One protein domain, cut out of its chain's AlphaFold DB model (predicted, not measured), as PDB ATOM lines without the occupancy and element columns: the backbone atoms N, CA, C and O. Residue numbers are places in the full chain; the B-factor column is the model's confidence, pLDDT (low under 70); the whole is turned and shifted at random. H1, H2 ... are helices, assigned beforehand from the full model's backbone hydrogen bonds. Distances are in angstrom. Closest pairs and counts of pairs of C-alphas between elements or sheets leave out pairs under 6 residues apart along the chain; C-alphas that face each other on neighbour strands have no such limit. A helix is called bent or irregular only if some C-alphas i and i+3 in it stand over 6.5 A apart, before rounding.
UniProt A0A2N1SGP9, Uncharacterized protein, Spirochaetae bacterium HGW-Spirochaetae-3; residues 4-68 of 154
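Overview. This is residues 4 to 68 of the 154 residues of an uncharacterized protein of Spirochaetae bacterium HGW-Spirochaetae-3 (UniProt A0A2N1SGP9). A small body of three helices has a free arm: H1 and the first part of the long H3 lie side by side, running the same way, H2 stands crosswise at the end where H3 begins, and the last residues of H3, 45 and 46, lead out into the arm. From residue 45 on, the chain stands free of the body, passing through the short H4 and folding back in an open hook that ends with H5, which touches no helix. The printed part has 65 residues with five named helices, H1 to H5 in order along the chain, and no named strand, and its class is all helix. The whole is loose, with a radius of gyration of the C-alphas of 14.4 A, and elongated, spanning 42 by 25 by 18 A.

Arrangement. H1, residues 4 to 12, and H2, residues 20 to 28, are close but not clearly touching, and their closest C-alphas, those of Phe 6 and Met 22, are 6.5 A apart. These two helices run opposite ways at a steep tilt of 53 degrees. H3, residues 30 to 46, only just touches H1, with 3 pairs of C-alphas within 8 A, and the closest, those of Leu 10 and Ala 36, are 7.0 A apart. H1 and H3 run the same way at a shallow tilt of 14 degrees, with their centres 12.5 A apart. H2 and H3 touch only at the corner by their link, and their closest C-alphas, those of Ser 26 and Ala 33, are 4.5 A apart. They run opposite ways at a steep tilt of 62 degrees. H3 touches H1 with residues 32 to 36 alone, and H2 with the same residues alone. H4, residues 49 to 52, and H3 meet only through their link. H5, residues 58 to 67, is apart from H1, H2, H3 and H4. H4 is apart from H1 and H2. In H1, H2 and H3 every O i to N i+4 pair is within hydrogen-bond range, in H5 4 of 6 are, and H4 is too short for such a pair but has its 1 O i to N i+3 pair within range.

Along the chain. H1 begins at Asp 4, with its C-alpha at (120.444, 99.817, 143.949), and is 12.5 A long from first to last C-alpha. H2, from Met 20 to Ala 28, is 12.6 A long. H3, from Pro 30 to Tyr 46, is the longest helix, with 17 residues and 24.5 A from its first C-alpha at (121.017, 87.185, 149.671) to its last. H4, from Pro 49 to Ala 52, is 5.5 A long. H5, from Val 58 to Phe 67, is 15.3 A long and ends with C-alpha 67 at (102.030, 98.810, 153.324). H5 is irregular, but only just: C-alphas 63 and 66 are 6.9 A apart, and its line is a rough one.

Size, cuts and confidence. The printed part runs from residue 4 to residue 68 of a chain of 154 residues and has no cut. The two C-alphas farthest apart, those of Ala 28 and Ala 55, are 42.4 A from each other. Residues 45 to 68 stand free, of which 49 to 52 belong to H4 and 58 to 67 to H5. Without them the body has 41 residues, spans 24 by 16 by 16 A and has a radius of gyration of 9.2 A. The links from H2 to H3, H3 to H4 and H4 to H5 are tight, the link from H1 to H2 is short with 7 residues, and no link is long. The mean pLDDT of the printed part is 81.2, and it is under 70 at residue 46, residues 49 to 57 and residues 64 to 68 of this predicted model.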
ATOM      1  N   ASP A   4     121.402  98.839 144.485       89.06
ATOM      2  CA  ASP A   4     120.444  99.817 143.949       89.06
ATOM      3  C   ASP A   4     120.199  99.609 142.456       89.06
ATOM      4  O   ASP A   4     119.056  99.534 142.016       89.06
ATOM      5  N   ARG A   5     121.272  99.420 141.678       89.75
ATOM      6  CA  ARG A   5     121.158  99.160 140.240       89.75
ATOM      7  C   ARG A   5     120.438  97.842 139.958       89.75
ATOM      8  O   ARG A   5     119.668  97.782 139.007       89.75
ATOM      9  N   PHE A   6     120.678  96.808 140.767       93.56
ATOM     10  CA  PHE A   6     119.946  95.544 140.667       93.56
ATOM     11  C   PHE A   6     118.444  95.763 140.864       93.56
ATOM     12  O   PHE A   6     117.662  95.313 140.037       93.56
ATOM     13  N   LEU A   7     118.044  96.475 141.921       90.94
ATOM     14  CA  LEU A   7     116.632  96.710 142.237       90.94
ATOM     15  C   LEU A   7     115.944  97.566 141.167       90.94
ATOM     16  O   LEU A   7     114.848  97.230 140.742       90.94
ATOM     17  N   THR A   8     116.612  98.602 140.648       88.25
ATOM     18  CA  THR A   8     116.074  99.400 139.533       88.25
ATOM     19  C   THR A   8     115.867  98.568 138.267       88.25
ATOM     20  O   THR A   8     114.861  98.736 137.583       88.25
ATOM     21  N   LEU A   9     116.806  97.672 137.936       89.81
ATOM     22  CA  LEU A   9     116.657  96.773 136.787       89.81
ATOM     23  C   LEU A   9     115.576  95.716 137.033       89.81
ATOM     24  O   LEU A   9     114.832  95.388 136.114       89.81
ATOM     25  N   LEU A  10     115.459  95.222 138.267       91.12
ATOM     26  CA  LEU A  10     114.438  94.259 138.670       91.12
ATOM     27  C   LEU A  10     113.027  94.839 138.510       91.12
ATOM     28  O   LEU A  10     112.176  94.175 137.932       91.12
ATOM     29  N   ASP A  11     112.815  96.089 138.928       86.94
ATOM     30  CA  ASP A  11     111.552  96.819 138.739       86.94
ATOM     31  C   ASP A  11     111.252  97.119 137.253       86.94
ATOM     32  O   ASP A  11     110.123  97.444 136.888       86.94
ATOM     33  N   GLY A  12     112.267  97.070 136.381       84.38
ATOM     34  CA  GLY A  12     112.137  97.296 134.939       84.38
ATOM     35  C   GLY A  12     111.818  96.041 134.122       84.38
ATOM     36  O   GLY A  12     111.301  96.167 133.014       84.38
ATOM     37  N   LEU A  13     112.116  94.855 134.654       83.50
ATOM     38  CA  LEU A  13     111.838  93.567 134.025       83.50
ATOM     39  C   LEU A  13     110.352  93.246 134.230       83.50
ATOM     40  O   LEU A  13     109.982  92.626 135.223       83.50
ATOM     41  N   ASP A  14     109.494  93.664 133.296       71.44
ATOM     42  CA  ASP A  14     108.044  93.394 133.274       71.44
ATOM     43  C   ASP A  14     107.742  91.888 133.043       71.44
ATOM     44  O   ASP A  14     107.045  91.488 132.111       71.44
ATOM     45  N   ASN A  15     108.231  91.018 133.936       70.12
ATOM     46  CA  ASN A  15     108.209  89.546 133.892       70.12
ATOM     47  C   ASN A  15     109.158  88.869 132.903       70.12
ATOM     48  O   ASN A  15     108.976  87.690 132.582       70.12
ATOM     49  N   GLU A  16     110.177  89.575 132.442       83.12
ATOM     50  CA  GLU A  16     111.240  88.964 131.657       83.12
ATOM     51  C   GLU A  16     112.191  88.129 132.530       83.12
ATOM     52  O   GLU A  16     112.245  88.251 133.758       83.12
ATOM     53  N   ALA A  17     112.940  87.231 131.887       87.38
ATOM     54  CA  ALA A  17     113.967  86.460 132.571       87.38
ATOM     55  C   ALA A  17     115.093  87.383 133.060       87.38
ATOM     56  O   ALA A  17     115.503  88.310 132.366       87.38
ATOM     57  N   LEU A  18     115.626  87.093 134.250       90.19
ATOM     58  CA  LEU A  18     116.759  87.831 134.803       90.19
ATOM     59  C   LEU A  18     117.977  87.704 133.870       90.19
ATOM     60  O   LEU A  18     118.401  86.576 133.597       90.19
ATOM     61  N   PRO A  19     118.577  88.815 133.416       92.94
ATOM     62  CA  PRO A  19     119.812  88.768 132.650       92.94
ATOM     63  C   PRO A  19     120.973  88.215 133.494       92.94
ATOM     64  O   PRO A  19     120.944  88.189 134.730       92.94
ATOM     65  N   MET A  20     122.004  87.704 132.816       93.06
ATOM     66  CA  MET A  20     123.074  86.912 133.445       93.06
ATOM     67  C   MET A  20     123.829  87.659 134.546       93.06
ATOM     68  O   MET A  20     124.204  87.069 135.560       93.06
ATOM     69  N   ASP A  21     124.030  88.959 134.372       93.38
ATOM     70  CA  ASP A  21     124.639  89.821 135.376       93.38
ATOM     71  C   ASP A  21     123.814  89.841 136.673       93.38
ATOM     72  O   ASP A  21     124.374  89.693 137.763       93.38
ATOM     73  N   MET A  22     122.487  89.950 136.569       95.25
ATOM     74  CA  MET A  22     121.549  89.931 137.698       95.25
ATOM     75  C   MET A  22     121.498  88.567 138.383       95.25
ATOM     76  O   MET A  22     121.467  88.487 139.615       95.25
ATOM     77  N   ILE A  23     121.582  87.480 137.616       94.88
ATOM     78  CA  ILE A  23     121.685  86.126 138.175       94.88
ATOM     79  C   ILE A  23     122.958  85.995 139.022       94.88
ATOM     80  O   ILE A  23     122.905  85.507 140.151       94.88
ATOM     81  N   LEU A  24     124.101  86.465 138.518       95.94
ATOM     82  CA  LEU A  24     125.365  86.405 139.255       95.94
ATOM     83  C   LEU A  24     125.307  87.228 140.548       95.94
ATOM     84  O   LEU A  24     125.735  86.756 141.601       95.94
ATOM     85  N   HIS A  25     124.738  88.433 140.494       96.19
ATOM     86  CA  HIS A  25     124.619  89.283 141.677       96.19
ATOM     87  C   HIS A  25     123.650  88.721 142.721       96.19
ATOM     88  O   HIS A  25     123.983  88.718 143.902       96.19
ATOM     89  N   SER A  26     122.487  88.210 142.313       95.62
ATOM     90  CA  SER A  26     121.527  87.600 143.246       95.62
ATOM     91  C   SER A  26     122.103  86.357 143.930       95.62
ATOM     92  O   SER A  26     121.881  86.162 145.119       95.62
ATOM     93  N   ARG A  27     122.939  85.564 143.247       95.50
ATOM     94  CA  ARG A  27     123.668  84.456 143.892       95.50
ATOM     95  C   ARG A  27     124.661  84.929 144.955       95.50
ATOM     96  O   ARG A  27     124.830  84.251 145.962       95.50
ATOM     97  N   ALA A  28     125.313  86.069 144.733       96.00
ATOM     98  CA  ALA A  28     126.281  86.634 145.672       96.00
ATOM     99  C   ALA A  28     125.632  87.452 146.805       96.00
ATOM    100  O   ALA A  28     126.236  87.627 147.861       96.00
ATOM    101  N   CYS A  29     124.418  87.971 146.598       96.94
ATOM    102  CA  CYS A  29     123.745  88.884 147.514       96.94
ATOM    103  C   CYS A  29     122.372  88.335 147.956       96.94
ATOM    104  O   CYS A  29     121.399  88.408 147.197       96.94
ATOM    105  N   PRO A  30     122.240  87.837 149.203       95.06
ATOM    106  CA  PRO A  30     121.017  87.185 149.671       95.06
ATOM    107  C   PRO A  30     119.836  88.147 149.867       95.06
ATOM    108  O   PRO A  30     118.686  87.713 149.868       95.06
ATOM    109  N   SER A  31     120.070  89.452 150.041       94.00
ATOM    110  CA  SER A  31     118.981  90.439 150.047       94.00
ATOM    111  C   SER A  31     118.367  90.583 148.655       94.00
ATOM    112  O   SER A  31     117.165  90.393 148.513       94.00
ATOM    113  N   CYS A  32     119.184  90.813 147.623       94.69
ATOM    114  CA  CYS A  32     118.726  90.927 146.238       94.69
ATOM    115  C   CYS A  32     118.039  89.646 145.736       94.69
ATOM    116  O   CYS A  32     117.040  89.725 145.024       94.69
ATOM    117  N   ALA A  33     118.520  88.465 146.140       94.75
ATOM    118  CA  ALA A  33     117.843  87.204 145.836       94.75
ATOM    119  C   ALA A  33     116.437  87.125 146.441       94.75
ATOM    120  O   ALA A  33     115.497  86.730 145.753       94.75
ATOM    121  N   ARG A  34     116.285  87.510 147.717       93.94
ATOM    122  CA  ARG A  34     114.980  87.498 148.393       93.94
ATOM    123  C   ARG A  34     113.989  88.440 147.722       93.94
ATOM    124  O   ARG A  34     112.857  88.029 147.498       93.94
ATOM    125  N   GLU A  35     114.424  89.640 147.349       91.31
ATOM    126  CA  GLU A  35     113.590  90.615 146.632       91.31
ATOM    127  C   GLU A  35     113.128  90.079 145.270       91.31
ATOM    128  O   GLU A  35     111.939  90.096 144.963       91.31
ATOM    129  N   ALA A  36     114.040  89.502 144.477       91.88
ATOM    130  CA  ALA A  36     113.694  88.923 143.177       91.88
ATOM    131  C   ALA A  36     112.694  87.759 143.291       91.88
ATOM    132  O   ALA A  36     111.775  87.641 142.477       91.88
ATOM    133  N   VAL A  37     112.842  86.909 144.311       91.44
ATOM    134  CA  VAL A  37     111.898  85.814 144.588       91.44
ATOM    135  C   VAL A  37     110.549  86.354 145.059       91.44
ATOM    136  O   VAL A  37     109.519  85.887 144.575       91.44
ATOM    137  N   ALA A  38     110.541  87.340 145.959       89.19
ATOM    138  CA  ALA A  38     109.321  87.953 146.474       89.19
ATOM    139  C   ALA A  38     108.513  88.622 145.355       89.19
ATOM    140  O   ALA A  38     107.313  88.372 145.237       89.19
ATOM    141  N   LEU A  39     109.175  89.388 144.482       87.50
ATOM    142  CA  LEU A  39     108.538  90.014 143.326       87.50
ATOM    143  C   LEU A  39     107.958  88.962 142.375       87.50
ATOM    144  O   LEU A  39     106.786  89.032 142.009       87.50
ATOM    145  N   LYS A  40     108.742  87.935 142.022       87.69
ATOM    146  CA  LYS A  40     108.276  86.854 141.142       87.69
ATOM    147  C   LYS A  40     107.076  86.110 141.732       87.69
ATOM    148  O   LYS A  40     106.133  85.803 141.004       87.69
ATOM    149  N   ALA A  41     107.093  85.844 143.038       85.00
ATOM    150  CA  ALA A  41     105.972  85.234 143.744       85.00
ATOM    151  C   ALA A  41     104.729  86.134 143.678       85.00
ATOM    152  O   ALA A  41     103.670  85.667 143.262       85.00
ATOM    153  N   ALA A  42     104.863  87.426 143.984       82.81
ATOM    154  CA  ALA A  42     103.768  88.389 143.916       82.81
ATOM    155  C   ALA A  42     103.137  88.458 142.515       82.81
ATOM    156  O   ALA A  42     101.914  88.380 142.387       82.81
ATOM    157  N   VAL A  43     103.946  88.513 141.451       82.56
ATOM    158  CA  VAL A  43     103.397  88.541 140.086       82.56
ATOM    159  C   VAL A  43     102.767  87.203 139.692       82.56
ATOM    160  O   VAL A  43     101.739  87.178 139.017       82.56
ATOM    161  N   SER A  44     103.325  86.076 140.142       81.69
ATOM    162  CA  SER A  44     102.704  84.768 139.903       81.69
ATOM    163  C   SER A  44     101.331  84.641 140.571       81.69
ATOM    164  O   SER A  44     100.416  84.097 139.957       81.69
ATOM    165  N   LEU A  45     101.157  85.214 141.773       76.94
ATOM    166  CA  LEU A  45      99.860  85.288 142.449       76.94
ATOM    167  C   LEU A  45      98.867  86.123 141.635       76.94
ATOM    168  O   LEU A  45      97.736  85.693 141.436       76.94
ATOM    169  N   TYR A  46      99.298  87.274 141.109       69.88
ATOM    170  CA  TYR A  46      98.455  88.140 140.278       69.88
ATOM    171  C   TYR A  46      97.962  87.450 138.994       69.88
ATOM    172  O   TYR A  46      96.879  87.750 138.501       69.88
ATOM    173  N   ARG A  47      98.741  86.505 138.452       73.25
ATOM    174  CA  ARG A  47      98.417  85.769 137.220       73.25
ATOM    175  C   ARG A  47      97.523  84.544 137.424       73.25
ATOM    176  O   ARG A  47      97.175  83.904 136.433       73.25
ATOM    177  N   MET A  48      97.174  84.175 138.659       74.75
ATOM    178  CA  MET A  48      96.328  83.003 138.874       74.75
ATOM    179  C   MET A  48      94.894  83.252 138.366       74.75
ATOM    180  O   MET A  48      94.257  84.214 138.797       74.75
ATOM    181  N   PRO A  49      94.361  82.381 137.488       64.88
ATOM    182  CA  PRO A  49      93.061  82.584 136.842       64.88
ATOM    183  C   PRO A  49      91.883  82.609 137.831       64.88
ATOM    184  O   PRO A  49      90.920  83.336 137.602       64.88
ATOM    185  N   ASP A  50      91.980  81.911 138.966       60.25
ATOM    186  CA  ASP A  50      90.914  81.877 139.980       60.25
ATOM    187  C   ASP A  50      90.737  83.201 140.742       60.25
ATOM    188  O   ASP A  50      89.654  83.486 141.254       60.25
ATOM    189  N   LEU A  51      91.761  84.061 140.782       55.28
ATOM    190  CA  LEU A  51      91.641  85.398 141.374       55.28
ATOM    191  C   LEU A  51      90.804  86.329 140.485       55.28
ATOM    192  O   LEU A  51      90.032  87.131 141.012       55.28
ATOM    193  N   ALA A  52      90.854  86.163 139.158       53.09
ATOM    194  CA  ALA A  52      90.026  86.925 138.220       53.09
ATOM    195  C   ALA A  52      88.517  86.632 138.369       53.09
ATOM    196  O   ALA A  52      87.697  87.457 137.977       53.09
ATOM    197  N   SER A  53      88.151  85.490 138.970       54.12
ATOM    198  CA  SER A  53      86.761  85.118 139.267       54.12
ATOM    199  C   SER A  53      86.292  85.541 140.668       54.12
ATOM    200  O   SER A  53      85.115  85.367 140.994       54.12
ATOM    201  N   SER A  54      87.176  86.081 141.517       58.91
ATOM    202  CA  SER A  54      86.780  86.605 142.827       58.91
ATOM    203  C   SER A  54      86.217  88.018 142.658       58.91
ATOM    204  O   SER A  54      86.922  88.942 142.262       58.91
ATOM    205  N   ALA A  55      84.918  88.163 142.917       60.16
ATOM    206  CA  ALA A  55      84.092  89.294 142.495       60.16
ATOM    207  C   ALA A  55      84.485  90.682 143.047       60.16
ATOM    208  O   ALA A  55      83.846  91.657 142.671       60.16
ATOM    209  N   ASP A  56      85.508  90.807 143.903       68.62
ATOM    210  CA  ASP A  56      85.966  92.121 144.368       68.62
ATOM    211  C   ASP A  56      87.406  92.100 144.933       68.62
ATOM    212  O   ASP A  56      87.650  92.028 146.139       68.62
ATOM    213  N   ILE A  57      88.410  92.136 144.050       69.69
ATOM    214  CA  ILE A  57      89.834  92.251 144.435       69.69
ATOM    215  C   ILE A  57      90.181  93.661 144.941       69.69
ATOM    216  O   ILE A  57      91.126  93.831 145.719       69.69
ATOM    217  N   VAL A  58      89.410  94.668 144.529       73.25
ATOM    218  CA  VAL A  58      89.660  96.090 144.800       73.25
ATOM    219  C   VAL A  58      89.822  96.394 146.297       73.25
ATOM    220  O   VAL A  58      90.866  96.941 146.657       73.25
ATOM    221  N   PRO A  59      88.899  96.010 147.205       74.69
ATOM    222  CA  PRO A  59      89.047  96.302 148.634       74.69
ATOM    223  C   PRO A  59      90.254  95.600 149.267       74.69
ATOM    224  O   PRO A  59      90.888  96.144 150.173       74.69
ATOM    225  N   ARG A  60      90.626  94.413 148.773       70.94
ATOM    226  CA  ARG A  60      91.764  93.646 149.298       70.94
ATOM    227  C   ARG A  60      93.100  94.264 148.895       70.94
ATOM    228  O   ARG A  60      94.010  94.344 149.715       70.94
ATOM    229  N   VAL A  61      93.204  94.733 147.653       70.88
ATOM    230  CA  VAL A  61      94.383  95.460 147.159       70.88
ATOM    231  C   VAL A  61      94.474  96.839 147.814       70.88
ATOM    232  O   VAL A  61      95.551  97.219 148.267       70.88
ATOM    233  N   ALA A  62      93.351  97.548 147.963       71.44
ATOM    234  CA  ALA A  62      93.285  98.829 148.668       71.44
ATOM    235  C   ALA A  62      93.733  98.725 150.135       71.44
ATOM    236  O   ALA A  62      94.396  99.630 150.630       71.44
ATOM    237  N   ALA A  63      93.441  97.612 150.816       74.62
ATOM    238  CA  ALA A  63      93.904  97.366 152.182       74.62
ATOM    239  C   ALA A  63      95.417  97.080 152.283       74.62
ATOM    240  O   ALA A  63      96.016  97.320 153.330       74.62
ATOM    241  N   LEU A  64      96.040  96.570 151.215       69.50
ATOM    242  CA  LEU A  64      97.466  96.214 151.178       69.50
ATOM    243  C   LEU A  64      98.358  97.341 150.628       69.50
ATOM    244  O   LEU A  64      99.531  97.423 150.990       69.50
ATOM    245  N   LEU A  65      97.801  98.231 149.803       67.50
ATOM    246  CA  LEU A  65      98.481  99.390 149.209       67.50
ATOM    247  C   LEU A  65      99.233 100.293 150.211       67.50
ATOM    248  O   LEU A  65     100.361 100.666 149.895       67.50
ATOM    249  N   PRO A  66      98.710 100.612 151.416       66.38
ATOM    250  CA  PRO A  66      99.409 101.467 152.382       66.38
ATOM    251  C   PRO A  66     100.719 100.870 152.910       66.38
ATOM    252  O   PRO A  66     101.559 101.597 153.436       66.38
ATOM    253  N   PHE A  67     100.880  99.549 152.801       62.00
ATOM    254  CA  PHE A  67     102.030  98.810 153.324       62.00
ATOM    255  C   PHE A  67     103.010  98.388 152.227       62.00
ATOM    256  O   PHE A  67     104.069  97.837 152.532       62.00
ATOM    257  N   SER A  68     102.679  98.642 150.958       61.31
ATOM    258  CA  SER A  68     103.597  98.400 149.853       61.31
ATOM    259  C   SER A  68     104.597  99.552 149.761       61.31
ATOM    260  O   SER A  68     104.177 100.713 149.755       61.31
TER     261      SER A  68